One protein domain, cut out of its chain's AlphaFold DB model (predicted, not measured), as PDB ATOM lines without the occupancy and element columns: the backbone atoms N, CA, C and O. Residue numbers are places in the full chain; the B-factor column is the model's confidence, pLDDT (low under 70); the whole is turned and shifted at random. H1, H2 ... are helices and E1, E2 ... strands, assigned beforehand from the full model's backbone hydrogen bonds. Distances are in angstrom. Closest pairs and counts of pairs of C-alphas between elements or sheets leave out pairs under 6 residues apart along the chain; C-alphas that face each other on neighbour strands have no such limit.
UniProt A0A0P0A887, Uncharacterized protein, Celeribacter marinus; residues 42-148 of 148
ATOM      1  N   VAL A  42     163.532 168.611 103.523       90.56
ATOM      2  CA  VAL A  42     164.681 169.454 103.177       90.56
ATOM      3  C   VAL A  42     164.188 170.889 103.155       90.56
ATOM      4  O   VAL A  42     163.204 171.190 102.489       90.56
ATOM      5  N   ALA A  43     164.855 171.761 103.892       90.75
ATOM      6  CA  ALA A  43     164.531 173.165 103.981       90.75
ATOM      7  C   ALA A  43     165.565 174.000 103.224       90.75
ATOM      8  O   ALA A  43     166.764 173.812 103.419       90.75
ATOM      9  N   MET A  44     165.098 174.933 102.399       93.19
ATOM     10  CA  MET A  44     165.877 176.067 101.911       93.19
ATOM     11  C   MET A  44     165.586 177.262 102.820       93.19
ATOM     12  O   MET A  44     164.490 177.819 102.780       93.19
ATOM     13  N   LEU A  45     166.550 177.632 103.656       91.06
ATOM     14  CA  LEU A  45     166.466 178.787 104.543       91.06
ATOM     15  C   LEU A  45     167.086 179.997 103.856       91.06
ATOM     16  O   LEU A  45     168.238 179.954 103.427       91.06
ATOM     17  N   ILE A  46     166.322 181.079 103.789       90.88
ATOM     18  CA  ILE A  46     166.743 182.369 103.262       90.88
ATOM     19  C   ILE A  46     166.513 183.403 104.358       90.88
ATOM     20  O   ILE A  46     165.418 183.499 104.913       90.88
ATOM     21  N   THR A  47     167.535 184.195 104.659       89.56
ATOM     22  CA  THR A  47     167.441 185.233 105.687       89.56
ATOM     23  C   THR A  47     167.447 186.611 105.044       89.56
ATOM     24  O   THR A  47     168.361 186.948 104.292       89.56
ATOM     25  N   SER A  48     166.445 187.423 105.370       89.06
ATOM     26  CA  SER A  48     166.361 188.830 104.989       89.06
ATOM     27  C   SER A  48     166.767 189.725 106.168       89.06
ATOM     28  O   SER A  48     166.168 189.618 107.244       89.06
ATOM     29  N   PRO A  49     167.722 190.654 105.988       86.31
ATOM     30  CA  PRO A  49     168.034 191.657 107.004       86.31
ATOM     31  C   PRO A  49     166.914 192.696 107.153       86.31
ATOM     32  O   PRO A  49     166.850 193.390 108.164       86.31
ATOM     33  N   GLU A  50     166.014 192.789 106.173       86.81
ATOM     34  CA  GLU A  50     164.870 193.700 106.162       86.81
ATOM     35  C   GLU A  50     163.573 192.978 106.567       86.81
ATOM     36  O   GLU A  50     163.435 191.779 106.281       86.81
ATOM     37  N   PRO A  51     162.607 193.675 107.197       86.81
ATOM     38  CA  PRO A  51     161.296 193.110 107.509       86.81
ATOM     39  C   PRO A  51     160.548 192.626 106.259       86.81
ATOM     40  O   PRO A  51     160.428 193.341 105.257       86.81
ATOM     41  N   LEU A  52     159.967 191.428 106.338       87.00
ATOM     42  CA  LEU A  52     159.231 190.805 105.237       87.00
ATOM     43  C   LEU A  52     157.893 191.507 104.993       87.00
ATOM     44  O   LEU A  52     157.512 191.761 103.853       87.00
ATOM     45  N   TYR A  53     157.194 191.900 106.054       84.75
ATOM     46  CA  TYR A  53     155.882 192.550 105.997       84.75
ATOM     47  C   TYR A  53     155.649 193.444 107.219       84.75
ATOM     48  O   TYR A  53     156.468 193.493 108.134       84.75
ATOM     49  N   GLU A  54     154.569 194.218 107.204       81.31
ATOM     50  CA  GLU A  54     154.165 195.015 108.364       81.31
ATOM     51  C   GLU A  54     153.557 194.107 109.433       81.31
ATOM     52  O   GLU A  54     152.787 193.194 109.123       81.31
ATOM     53  N   MET A  55     153.919 194.332 110.698       72.94
ATOM     54  CA  MET A  55     153.414 193.497 111.781       72.94
ATOM     55  C   MET A  55     151.917 193.719 112.002       72.94
ATOM     56  O   MET A  55     151.451 194.847 112.125       72.94
ATOM     57  N   GLY A  56     151.169 192.623 112.117       71.50
ATOM     58  CA  GLY A  56     149.762 192.611 112.537       71.50
ATOM     59  C   GLY A  56     148.763 192.715 111.386       71.50
ATOM     60  O   GLY A  56     147.666 192.173 111.495       71.50
ATOM     61  N   GLN A  57     149.151 193.332 110.270       74.44
ATOM     62  CA  GLN A  57     148.371 193.358 109.031       74.44
ATOM     63  C   GLN A  57     149.293 193.174 107.817       74.44
ATOM     64  O   GLN A  57     149.654 194.150 107.160       74.44
ATOM     65  N   PRO A  58     149.709 191.932 107.507       78.19
ATOM     66  CA  PRO A  58     150.507 191.681 106.316       78.19
ATOM     67  C   PRO A  58     149.701 192.026 105.056       78.19
ATOM     68  O   PRO A  58     148.643 191.449 104.812       78.19
ATOM     69  N   ASP A  59     150.216 192.955 104.245       84.25
ATOM     70  CA  ASP A  59     149.645 193.294 102.937       84.25
ATOM     71  C   ASP A  59     149.689 192.066 102.002       84.25
ATOM     72  O   ASP A  59     150.791 191.612 101.656       84.25
ATOM     73  N   PRO A  60     148.532 191.546 101.540       85.06
ATOM     74  CA  PRO A  60     148.480 190.398 100.636       85.06
ATOM     75  C   PRO A  60     149.318 190.591  99.367       85.06
ATOM     76  O   PRO A  60     150.006 189.671  98.933       85.06
ATOM     77  N   ALA A  61     149.352 191.805  98.807       87.62
ATOM     78  CA  ALA A  61     150.119 192.074  97.595       87.62
ATOM     79  C   ALA A  61     151.634 191.960  97.831       87.62
ATOM     80  O   ALA A  61     152.382 191.600  96.914       87.62
ATOM     81  N   LYS A  62     152.099 192.259  99.049       86.56
ATOM     82  CA  LYS A  62     153.496 192.077  99.450       86.56
ATOM     83  C   LYS A  62     153.821 190.595  99.631       86.56
ATOM     84  O   LYS A  62     154.848 190.150  99.120       86.56
ATOM     85  N   ILE A  63     152.928 189.830 100.260       86.94
ATOM     86  CA  ILE A  63     153.064 188.372 100.392       86.94
ATOM     87  C   ILE A  63     153.133 187.703  99.013       86.94
ATOM     88  O   ILE A  63     154.063 186.943  98.763       86.94
ATOM     89  N   ASP A  64     152.268 188.078  98.068       87.06
ATOM     90  CA  ASP A  64     152.294 187.544  96.698       87.06
ATOM     91  C   ASP A  64     153.602 187.856  95.954       87.06
ATOM     92  O   ASP A  64     154.052 187.108  95.082       87.06
ATOM     93  N   ARG A  65     154.230 189.006  96.235       90.38
ATOM     94  CA  ARG A  65     155.550 189.341  95.671       90.38
ATOM     95  C   ARG A  65     156.645 188.461  96.265       90.38
ATOM     96  O   ARG A  65     157.463 187.962  95.499       90.38
ATOM     97  N   LEU A  66     156.635 188.247  97.581       91.00
ATOM     98  CA  LEU A  66     157.572 187.340  98.250       91.00
ATOM     99  C   LEU A  66     157.391 185.900  97.753       91.00
ATOM    100  O   LEU A  66     158.377 185.255  97.415       91.00
ATOM    101  N   ALA A  67     156.146 185.441  97.612       88.81
ATOM    102  CA  ALA A  67     155.805 184.125  97.081       88.81
ATOM    103  C   ALA A  67     156.357 183.914  95.666       88.81
ATOM    104  O   ALA A  67     157.022 182.917  95.398       88.81
ATOM    105  N   ARG A  68     156.155 184.884  94.763       90.56
ATOM    106  CA  ARG A  68     156.709 184.824  93.399       90.56
ATOM    107  C   ARG A  68     158.233 184.810  93.374       90.56
ATOM    108  O   ARG A  68     158.816 184.167  92.506       90.56
ATOM    109  N   GLU A  69     158.876 185.524  94.290       92.81
ATOM    110  CA  GLU A  69     160.334 185.534  94.361       92.81
ATOM    111  C   GLU A  69     160.883 184.218  94.917       92.81
ATOM    112  O   GLU A  69     161.841 183.684  94.368       92.81
ATOM    113  N   ILE A  70     160.233 183.644  95.931       91.94
ATOM    114  CA  ILE A  70     160.525 182.288  96.411       91.94
ATOM    115  C   ILE A  70     160.383 181.292  95.259       91.94
ATOM    116  O   ILE A  70     161.328 180.563  94.962       91.94
ATOM    117  N   GLU A  71     159.259 181.325  94.543       90.81
ATOM    118  CA  GLU A  71     159.000 180.454  93.394       90.81
ATOM    119  C   GLU A  71     160.111 180.565  92.337       90.81
ATOM    120  O   GLU A  71     160.583 179.558  91.805       90.81
ATOM    121  N   ARG A  72     160.605 181.782  92.076       91.38
ATOM    122  CA  ARG A  72     161.722 182.014  91.151       91.38
ATOM    123  C   ARG A  72     162.994 181.281  91.578       91.38
ATOM    124  O   ARG A  72     163.697 180.784  90.703       91.38
ATOM    125  N   TYR A  73     163.289 181.205  92.878       91.56
ATOM    126  CA  TYR A  73     164.424 180.433  93.394       91.56
ATOM    127  C   TYR A  73     164.179 178.930  93.276       91.56
ATOM    128  O   TYR A  73     165.032 178.204  92.759       91.56
ATOM    129  N   VAL A  74     162.997 178.474  93.691       92.31
ATOM    130  CA  VAL A  74     162.617 177.055  93.706       92.31
ATOM    131  C   VAL A  74     162.672 176.423  92.319       92.31
ATOM    132  O   VAL A  74     163.153 175.302  92.167       92.31
ATOM    133  N   ARG A  75     162.233 177.147  91.285       92.12
ATOM    134  CA  ARG A  75     162.163 176.629  89.909       92.12
ATOM    135  C   ARG A  75     163.504 176.597  89.170       92.12
ATOM    136  O   ARG A  75     163.533 176.263  87.985       92.12
ATOM    137  N   THR A  76     164.613 176.910  89.836       91.12
ATOM    138  CA  THR A  76     165.950 176.788  89.241       91.12
ATOM    139  C   THR A  76     166.495 175.360  89.325       91.12
ATOM    140  O   THR A  76     166.236 174.609  90.272       91.12
ATOM    141  N   LYS A  77     167.340 174.984  88.356       89.94
ATOM    142  CA  LYS A  77     168.122 173.739  88.423       89.94
ATOM    143  C   LYS A  77     169.064 173.729  89.622       89.94
ATOM    144  O   LYS A  77     169.317 172.663  90.176       89.94
ATOM    145  N   TRP A  78     169.574 174.900  90.004       92.12
ATOM    146  CA  TRP A  78     170.416 175.070  91.183       92.12
ATOM    147  C   TRP A  78     169.703 174.592  92.454       92.12
ATOM    148  O   TRP A  78     170.222 173.706  93.130       92.12
ATOM    149  N   ALA A  79     168.484 175.077  92.719       91.50
ATOM    150  CA  ALA A  79     167.721 174.669  93.898       91.50
ATOM    151  C   ALA A  79     167.461 173.158  93.896       91.50
ATOM    152  O   ALA A  79     167.712 172.482  94.889       91.50
ATOM    153  N   THR A  80     167.057 172.599  92.752       92.06
ATOM    154  CA  THR A  80     166.853 171.146  92.617       92.06
ATOM    155  C   THR A  80     168.131 170.359  92.941       92.06
ATOM    156  O   THR A  80     168.085 169.374  93.678       92.06
ATOM    157  N   ALA A  81     169.287 170.795  92.431       91.12
ATOM    158  CA  ALA A  81     170.564 170.130  92.678       91.12
ATOM    159  C   ALA A  81     170.992 170.205  94.154       91.12
ATOM    160  O   ALA A  81     171.460 169.205  94.701       91.12
ATOM    161  N   GLU A  82     170.818 171.353  94.810       91.25
ATOM    162  CA  GLU A  82     171.148 171.514  96.230       91.25
ATOM    163  C   GLU A  82     170.216 170.700  97.135       91.25
ATOM    164  O   GLU A  82     170.684 170.000  98.036       91.25
ATOM    165  N   VAL A  83     168.913 170.667  96.837       90.38
ATOM    166  CA  VAL A  83     167.948 169.832  97.570       90.38
ATOM    167  C   VAL A  83     168.282 168.347  97.432       90.38
ATOM    168  O   VAL A  83     168.249 167.620  98.425       90.38
ATOM    169  N   GLN A  84     168.666 167.884  96.238       89.94
ATOM    170  CA  GLN A  84     169.124 166.505  96.035       89.94
ATOM    171  C   GLN A  84     170.390 166.177  96.836       89.94
ATOM    172  O   GLN A  84     170.519 165.077  97.374       89.94
ATOM    173  N   LYS A  85     171.354 167.101  96.912       88.06
ATOM    174  CA  LYS A  85     172.559 166.902  97.732       88.06
ATOM    175  C   LYS A  85     172.180 166.801  99.209       88.06
ATOM    176  O   LYS A  85     172.566 165.839  99.872       88.06
ATOM    177  N   ALA A  86     171.368 167.738  99.694       86.12
ATOM    178  CA  ALA A  86     170.906 167.775 101.075       86.12
ATOM    179  C   ALA A  86     170.064 166.540 101.449       86.12
ATOM    180  O   ALA A  86     170.199 166.015 102.554       86.12
ATOM    181  N   SER A  87     169.241 166.019 100.533       85.69
ATOM    182  CA  SER A  87     168.440 164.815 100.786       85.69
ATOM    183  C   SER A  87     169.318 163.573 100.982       85.69
ATOM    184  O   SER A  87     169.080 162.794 101.913       85.69
ATOM    185  N   ARG A  88     170.380 163.433 100.171       83.50
ATOM    186  CA  ARG A  88     171.331 162.306 100.197       83.50
ATOM    187  C   ARG A  88     172.273 162.311 101.394       83.50
ATOM    188  O   ARG A  88     172.649 161.235 101.851       83.50
ATOM    189  N   MET A  89     172.636 163.480 101.924       74.75
ATOM    190  CA  MET A  89     173.549 163.595 103.077       74.75
ATOM    191  C   MET A  89     173.042 162.884 104.344       74.75
ATOM    192  O   MET A  89     173.818 162.648 105.266       74.75
ATOM    193  N   PHE A  90     171.766 162.492 104.390       63.66
ATOM    194  CA  PHE A  90     171.146 161.868 105.556       63.66
ATOM    195  C   PHE A  90     170.263 160.679 105.138       63.66
ATOM    196  O   PHE A  90     169.044 160.696 105.339       63.66
ATOM    197  N   ALA A  91     170.882 159.663 104.530       63.28
ATOM    198  CA  ALA A  91     170.226 158.507 103.902       63.28
ATOM    199  C   ALA A  91     169.275 157.699 104.815       63.28
ATOM    200  O   ALA A  91     168.370 157.040 104.315       63.28
ATOM    201  N   ASN A  92     169.429 157.783 106.141       70.00
ATOM    202  CA  ASN A  92     168.630 157.010 107.103       70.00
ATOM    203  C   ASN A  92     167.275 157.654 107.459       70.00
ATOM    204  O   ASN A  92     166.530 157.098 108.261       70.00
ATOM    205  N   MET A  93     166.955 158.825 106.899       72.00
ATOM    206  CA  MET A  93     165.683 159.520 107.123       72.00
ATOM    207  C   MET A  93     165.074 159.893 105.767       72.00
ATOM    208  O   MET A  93     165.569 160.841 105.140       72.00
ATOM    209  N   PRO A  94     164.048 159.174 105.276       77.62
ATOM    210  CA  PRO A  94     163.429 159.495 103.997       77.62
ATOM    211  C   PRO A  94     162.856 160.914 104.044       77.62
ATOM    212  O   PRO A  94     162.173 161.291 104.994       77.62
ATOM    213  N   VAL A  95     163.192 161.718 103.036       82.56
ATOM    214  CA  VAL A  95     162.661 163.078 102.896       82.56
ATOM    215  C   VAL A  95     161.291 162.987 102.248       82.56
ATOM    216  O   VAL A  95     161.156 162.333 101.219       82.56
ATOM    217  N   SER A  96     160.301 163.642 102.842       81.06
ATOM    218  CA  SER A  96     158.923 163.637 102.348       81.06
ATOM    219  C   SER A  96     158.589 164.879 101.530       81.06
ATOM    220  O   SER A  96     157.802 164.787 100.597       81.06
ATOM    221  N   ASN A  97     159.171 166.037 101.865       86.88
ATOM    222  CA  ASN A  97     158.836 167.305 101.216       86.88
ATOM    223  C   ASN A  97     160.045 168.248 101.147       86.88
ATOM    224  O   ASN A  97     161.061 168.057 101.831       86.88
ATOM    225  N   PHE A  98     159.899 169.295 100.341       90.88
ATOM    226  CA  PHE A  98     160.810 170.426 100.277       90.88
ATOM    227  C   PHE A  98     160.108 171.673 100.817       90.88
ATOM    228  O   PHE A  98     159.005 171.994 100.395       90.88
ATOM    229  N   VAL A  99     160.729 172.386 101.751       90.75
ATOM    230  CA  VAL A  99     160.163 173.605 102.339       90.75
ATOM    231  C   VAL A  99     161.094 174.780 102.095       90.75
ATOM    232  O   VAL A  99     162.309 174.666 102.232       90.75
ATOM    233  N   VAL A 100     160.535 175.932 101.757       91.81
ATOM    234  CA  VAL A 100     161.274 177.191 101.730       91.81
ATOM    235  C   VAL A 100     160.871 178.009 102.932       91.81
ATOM    236  O   VAL A 100     159.685 178.182 103.199       91.81
ATOM    237  N   ILE A 101     161.866 178.511 103.653       90.00
ATOM    238  CA  ILE A 101     161.685 179.353 104.824       90.00
ATOM    239  C   ILE A 101     162.410 180.663 104.549       90.00
ATOM    240  O   ILE A 101     163.636 180.711 104.582       90.00
ATOM    241  N   LEU A 102     161.647 181.720 104.285       90.81
ATOM    242  CA  LEU A 102     162.156 183.083 104.244       90.81
ATOM    243  C   LEU A 102     161.891 183.725 105.603       90.81
ATOM    244  O   LEU A 102     160.736 183.855 106.005       90.81
ATOM    245  N   GLU A 103     162.936 184.123 106.317       89.44
ATOM    246  CA  GLU A 103     162.807 184.726 107.644       89.44
ATOM    247  C   GLU A 103     163.521 186.070 107.752       89.44
ATOM    248  O   GLU A 103     164.551 186.306 107.121       89.44
ATOM    249  N   HIS A 104     162.953 186.960 108.562       87.12
ATOM    250  CA  HIS A 104     163.610 188.205 108.929       87.12
ATOM    251  C   HIS A 104     164.577 187.975 110.097       87.12
ATOM    252  O   HIS A 104     164.165 187.488 111.152       87.12
ATOM    253  N   ALA A 105     165.835 188.388 109.932       80.44
ATOM    254  CA  ALA A 105     166.783 188.526 111.034       80.44
ATOM    255  C   ALA A 105     167.652 189.774 110.825       80.44
ATOM    256  O   ALA A 105     168.498 189.816 109.930       80.44
ATOM    257  N   ALA A 106     167.449 190.800 111.652       65.19
ATOM    258  CA  ALA A 106     168.264 192.009 111.610       65.19
ATOM    259  C   ALA A 106     169.713 191.706 112.043       65.19
ATOM    260  O   ALA A 106     169.951 191.093 113.088       65.19
ATOM    261  N   LEU A 107     170.692 192.156 111.250       56.44
ATOM    262  CA  LEU A 107     172.118 192.026 111.564       56.44
ATOM    263  C   LEU A 107     172.431 192.646 112.937       56.44
ATOM    264  O   LEU A 107     172.166 193.823 113.167       56.44
ATOM    265  N   GLY A 108     173.046 191.862 113.828       47.81
ATOM    266  CA  GLY A 108     173.617 192.349 115.091       47.81
ATOM    267  C   GLY A 108     172.904 191.917 116.372       47.81
ATOM    268  O   GLY A 108     173.411 192.198 117.456       47.81
ATOM    269  N   ALA A 109     171.797 191.185 116.295       38.25
ATOM    270  CA  ALA A 109     171.181 190.609 117.481       38.25
ATOM    271  C   ALA A 109     170.705 189.188 117.209       38.25
ATOM    272  O   ALA A 109     170.325 188.836 116.095       38.25
ATOM    273  N   TYR A 110     170.635 188.412 118.283       44.84
ATOM    274  CA  TYR A 110     169.631 187.376 118.493       44.84
ATOM    275  C   TYR A 110     168.219 187.991 118.386       44.84
ATOM    276  O   TYR A 110     167.460 187.984 119.352       44.84
ATOM    277  N   ALA A 111     167.899 188.623 117.255       44.75
ATOM    278  CA  ALA A 111     166.607 189.216 116.991       44.75
ATOM    279  C   ALA A 111     165.621 188.056 117.028       44.75
ATOM    280  O   ALA A 111     165.733 187.105 116.252       44.75
ATOM    281  N   THR A 112     164.731 188.099 118.014       53.47
ATOM    282  CA  THR A 112     163.576 187.218 118.111       53.47
ATOM    283  C   THR A 112     162.991 187.064 116.716       53.47
ATOM    284  O   THR A 112     162.781 188.049 116.012       53.47
ATOM    285  N   ARG A 113     162.826 185.819 116.261       59.44
ATOM    286  CA  ARG A 113     162.274 185.544 114.936       59.44
ATOM    287  C   ARG A 113     160.851 186.100 114.910       59.44
ATOM    288  O   ARG A 113     159.945 185.483 115.465       59.44
ATOM    289  N   THR A 114     160.664 187.276 114.322       71.38
ATOM    290  CA  THR A 114     159.371 187.971 114.373       71.38
ATOM    291  C   THR A 114     158.534 187.729 113.126       71.38
ATOM    292  O   THR A 114     157.308 187.793 113.190       71.38
ATOM    293  N   GLN A 115     159.171 187.431 111.985       82.19
ATOM    294  CA  GLN A 115     158.491 187.315 110.695       82.19
ATOM    295  C   GLN A 115     159.056 186.181 109.851       82.19
ATOM    296  O   GLN A 115     160.273 186.061 109.675       82.19
ATOM    297  N   ARG A 116     158.154 185.388 109.278       87.25
ATOM    298  CA  ARG A 116     158.499 184.261 108.424       87.25
ATOM    299  C   ARG A 116     157.457 184.062 107.328       87.25
ATOM    300  O   ARG A 116     156.262 184.085 107.597       87.25
ATOM    301  N   VAL A 117     157.924 183.800 106.111       88.44
ATOM    302  CA  VAL A 117     157.120 183.249 105.017       88.44
ATOM    303  C   VAL A 117     157.589 181.824 104.746       88.44
ATOM    304  O   VAL A 117     158.788 181.582 104.598       88.44
ATOM    305  N   GLN A 118     156.654 180.880 104.703       88.88
ATOM    306  CA  GLN A 118     156.931 179.470 104.440       88.88
ATOM    307  C   GLN A 118     156.156 178.991 103.225       88.88
ATOM    308  O   GLN A 118     154.954 179.216 103.153       88.88
ATOM    309  N   ALA A 119     156.834 178.284 102.329       89.19
ATOM    310  CA  ALA A 119     156.228 177.642 101.170       89.19
ATOM    311  C   ALA A 119     156.583 176.158 101.179       89.19
ATOM    312  O   ALA A 119     157.765 175.804 101.232       89.19
ATOM    313  N   LEU A 120     155.576 175.288 101.151       89.12
ATOM    314  CA  LEU A 120     155.776 173.842 101.143       89.12
ATOM    315  C   LEU A 120     155.576 173.292  99.736       89.12
ATOM    316  O   LEU A 120     154.532 173.492  99.135       89.12
ATOM    317  N   TYR A 121     156.545 172.536  99.247       90.38
ATOM    318  CA  TYR A 121     156.508 171.891  97.947       90.38
ATOM    319  C   TYR A 121     156.615 170.380  98.101       90.38
ATOM    320  O   TYR A 121     157.402 169.859  98.902       90.38
ATOM    321  N   SER A 122     155.877 169.671  97.255       90.12
ATOM    322  CA  SER A 122     156.074 168.235  97.070       90.12
ATOM    323  C   SER A 122     157.510 167.949  96.603       90.12
ATOM    324  O   SER A 122     158.102 168.719  95.842       90.12
ATOM    325  N   PHE A 123     158.105 166.851  97.071       89.69
ATOM    326  CA  PHE A 123     159.461 166.456  96.684       89.69
ATOM    327  C   PHE A 123     159.586 164.934  96.621       89.69
ATOM    328  O   PHE A 123     159.338 164.249  97.608       89.69
ATOM    329  N   ASP A 124     160.003 164.401  95.471       86.44
ATOM    330  CA  ASP A 124     160.089 162.948  95.232       86.44
ATOM    331  C   ASP A 124     161.470 162.338  95.563       86.44
ATOM    332  O   ASP A 124     161.733 161.169  95.276       86.44
ATOM    333  N   GLY A 125     162.383 163.128  96.139       83.38
ATOM    334  CA  GLY A 125     163.785 162.747  96.361       83.38
ATOM    335  C   GLY A 125     164.743 163.247  95.274       83.38
ATOM    336  O   GLY A 125     165.953 163.333  95.511       83.38
ATOM    337  N   THR A 126     164.208 163.629  94.115       86.00
ATOM    338  CA  THR A 126     164.953 164.093  92.941       86.00
ATOM    339  C   THR A 126     164.440 165.446  92.445       86.00
ATOM    340  O   THR A 126     165.239 166.337  92.178       86.00
ATOM    341  N   HIS A 127     163.132 165.647  92.353       88.12
ATOM    342  CA  HIS A 127     162.513 166.833  91.777       88.12
ATOM    343  C   HIS A 127     161.617 167.530  92.788       88.12
ATOM    344  O   HIS A 127     160.873 166.891  93.533       88.12
ATOM    345  N   ILE A 128     161.684 168.860  92.771       92.25
ATOM    346  CA  ILE A 128     160.736 169.715  93.475       92.25
ATOM    347  C   ILE A 128     159.483 169.813  92.600       92.25
ATOM    348  O   ILE A 128     159.563 170.232  91.442       92.25
ATOM    349  N   GLY A 129     158.353 169.369  93.138       90.31
ATOM    350  CA  GLY A 129     157.062 169.341  92.466       90.31
ATOM    351  C   GLY A 129     156.280 170.639  92.654       90.31
ATOM    352  O   GLY A 129     156.838 171.737  92.613       90.31
ATOM    353  N   GLU A 130     154.968 170.519  92.815       90.19
ATOM    354  CA  GLU A 130     154.080 171.665  93.019       90.19
ATOM    355  C   GLU A 130     154.008 172.097  94.484       90.19
ATOM    356  O   GLU A 130     154.287 171.302  95.391       90.19
ATOM    357  N   LEU A 131     153.618 173.362  94.675       87.38
ATOM    358  CA  LEU A 131     153.276 173.937  95.972       87.38
ATOM    359  C   LEU A 131     152.089 173.163  96.567       87.38
ATOM    360  O   LEU A 131     151.050 172.996  95.923       87.38
ATOM    361  N   GLU A 132     152.251 172.667  97.786       84.81
ATOM    362  CA  GLU A 132     151.184 172.013  98.531       84.81
ATOM    363  C   GLU A 132     150.249 173.065  99.129       84.81
ATOM    364  O   GLU A 132     150.688 174.122  99.571       84.81
ATOM    365  N   SER A 133     148.945 172.779  99.186       68.38
ATOM    366  CA  SER A 133     147.997 173.692  99.836       68.38
ATOM    367  C   SER A 133     148.431 173.969 101.282       68.38
ATOM    368  O   SER A 133     148.806 173.012 101.963       68.38
ATOM    369  N   ALA A 134     148.306 175.224 101.738       61.50
ATOM    370  CA  ALA A 134     148.756 175.812 103.017       61.50
ATOM    371  C   ALA A 134     148.235 175.165 104.333       61.50
ATOM    372  O   ALA A 134     148.031 175.827 105.348       61.50
ATOM    373  N   GLN A 135     148.003 173.857 104.351       53.56
ATOM    374  CA  GLN A 135     147.452 173.091 105.464       53.56
ATOM    375  C   GLN A 135     148.490 172.754 106.543       53.56
ATOM    376  O   GLN A 135     148.104 172.324 107.628       53.56
ATOM    377  N   ARG A 136     149.792 172.943 106.286       55.03
ATOM    378  CA  ARG A 136     150.853 172.619 107.253       55.03
ATOM    379  C   ARG A 136     151.428 173.894 107.863       55.03
ATOM    380  O   ARG A 136     152.220 174.586 107.230       55.03
ATOM    381  N   LYS A 137     151.032 174.190 109.103       58.44
ATOM    382  CA  LYS A 137     151.683 175.220 109.919       58.44
ATOM    383  C   LYS A 137     152.985 174.653 110.469       58.44
ATOM    384  O   LYS A 137     152.956 173.690 111.229       58.44
ATOM    385  N   PHE A 138     154.111 175.241 110.088       57.00
ATOM    386  CA  PHE A 138     155.393 174.943 110.707       57.00
ATOM    387  C   PHE A 138     155.731 176.049 111.701       57.00
ATOM    388  O   PHE A 138     155.841 177.211 111.314       57.00
ATOM    389  N   ASP A 139     156.004 175.646 112.940       60.50
ATOM    390  CA  ASP A 139     156.541 176.484 114.017       60.50
ATOM    391  C   ASP A 139     155.552 177.515 114.603       60.50
ATOM    392  O   ASP A 139     155.504 178.674 114.194       60.50
ATOM    393  N   ASP A 140     154.816 177.092 115.636       57.78
ATOM    394  CA  ASP A 140     153.921 177.946 116.435       57.78
ATOM    395  C   ASP A 140     154.676 178.917 117.371       57.78
ATOM    396  O   ASP A 140     154.046 179.705 118.075       57.78
ATOM    397  N   SER A 141     156.017 178.868 117.425       62.34
ATOM    398  CA  SER A 141     156.820 179.710 118.329       62.34
ATOM    399  C   SER A 141     157.212 181.072 117.743       62.34
ATOM    400  O   SER A 141     157.810 181.893 118.439       62.34
ATOM    401  N   ILE A 142     156.882 181.325 116.472       64.44
ATOM    402  CA  ILE A 142     157.180 182.574 115.759       64.44
ATOM    403  C   ILE A 142     156.039 183.569 115.953       64.44
ATOM    404  O   ILE A 142     154.874 183.213 115.787       64.44
ATOM    405  N   GLU A 143     156.371 184.833 116.231       64.69
ATOM    406  CA  GLU A 143     155.364 185.876 116.478       64.69
ATOM    407  C   GLU A 143     154.399 186.046 115.295       64.69
ATOM    408  O   GLU A 143     153.197 186.217 115.503       64.69
ATOM    409  N   GLN A 144     154.901 185.978 114.054       68.00
ATOM    410  CA  GLN A 144     154.088 185.985 112.836       68.00
ATOM    411  C   GLN A 144     154.689 185.069 111.768       68.00
ATOM    412  O   GLN A 144     155.773 185.338 111.250       68.00
ATOM    413  N   CYS A 145     153.957 184.019 111.394       76.81
ATOM    414  CA  CYS A 145     154.299 183.119 110.295       76.81
ATOM    415  C   CYS A 145     153.178 183.123 109.248       76.81
ATOM    416  O   CYS A 145     152.012 182.904 109.583       76.81
ATOM    417  N   VAL A 146     153.533 183.373 107.988       78.12
ATOM    418  CA  VAL A 146     152.631 183.274 106.838       78.12
ATOM    419  C   VAL A 146     153.011 182.038 106.031       78.12
ATOM    420  O   VAL A 146     154.093 181.978 105.448       78.12
ATOM    421  N   THR A 147     152.116 181.056 105.987       78.81
ATOM    422  CA  THR A 147     152.245 179.893 105.104       78.81
ATOM    423  C   THR A 147     151.525 180.185 103.791       78.81
ATOM    424  O   THR A 147     150.343 180.539 103.811       78.81
ATOM    425  N   ILE A 148     152.249 180.057 102.681       73.88
ATOM    426  CA  ILE A 148     151.755 180.197 101.305       73.88
ATOM    427  C   ILE A 148     151.653 178.835 100.626       73.88
ATOM    428  O   ILE A 148     152.540 177.985 100.869       73.88
TER     429      ILE A 148
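Overview. This is residues 42 to 148 of the 148 residues of an uncharacterized protein of Celeribacter marinus (UniProt A0A0P0A887). A strongly twisted sheet, with the long strands E1, E2 and E3 side by side and the short strands E4 and E5 beside different parts of E3, has two helices packed on it. H1 crosses slantwise over E2, E3 and E5, while H2, about perpendicular to H1, packs by the beginnings of E1 and E2. The printed part has 107 residues with two named helices and five named strands, in the order E1, H1, H2, E2, E3, E4, E5. The sheet is branched and mixed, with parallel and antiparallel neighbours, and the class is mixed, helices and strands. The whole is compact, with a radius of gyration of the C-alphas of 14.3 A and spans of 39 by 29 by 24 A.

Along the chain. Find C-alpha 42 at (164.681, 169.454, 103.177); from there E1, residues 42 to 48, runs 19.5 A. H1, residues 60 to 74, begins at C-alpha 60 at (148.480, 190.398, 100.636) and is 20.6 A long. Next come H2, residues 77 to 88, 16.7 A, and E2, residues 95 to 104, 25.9 A. E3, residues 115 to 123, spans 25.1 A, and E4, residues 128 to 131, spans 8.9 A. E5, residues 144 to 147, runs 10.0 A to C-alpha 147 at (152.245, 179.893, 105.104).

Arrangement. Start at E1, an edge strand parallel to E2 at 8 degrees; N 44 and O 99 are 2.8 A apart. E1, H1, H2 and E2 form a strand-helix-strand unit, two parallel neighbour strands with helices between, and its crossover is right-handed. E2, E3 and E4 form a meander, each strand the antiparallel neighbour of the one before. In the hairpin of E2 and E3, N 100 and O 119 are 2.8 A apart; in that of E3 and E4, N 129 and O 122 are 2.8 A apart. E5 is parallel to E3 at 24 degrees, with N 118 and O 146 2.9 A apart. E4 and E5 lie on the other side of E3 from E2, and they are apart. H1 is on the sheet at a height of 9.5 A, its closest C-alpha to E2 being Ile 70, 7.4 A from that of Val 100. H2 is on the sheet at 8.9 A, over E2 and only just over E1, where 3 of its C-alphas fall; the C-alphas of Val 42 and Ser 87 are 6.4 A apart. In H1 and H2 every O i to N i+4 pair is within hydrogen-bond range.

Size, cuts and confidence. Look for the two C-alphas farthest apart at Gln 57 and Asn 92, 41.7 A. The printed part has no cut. The links E1 to H1 and E4 to E5 are long. The mean pLDDT of the printed part is 80.5; residues 90 to 91, 106 to 113 and 133 to 144 are under 70.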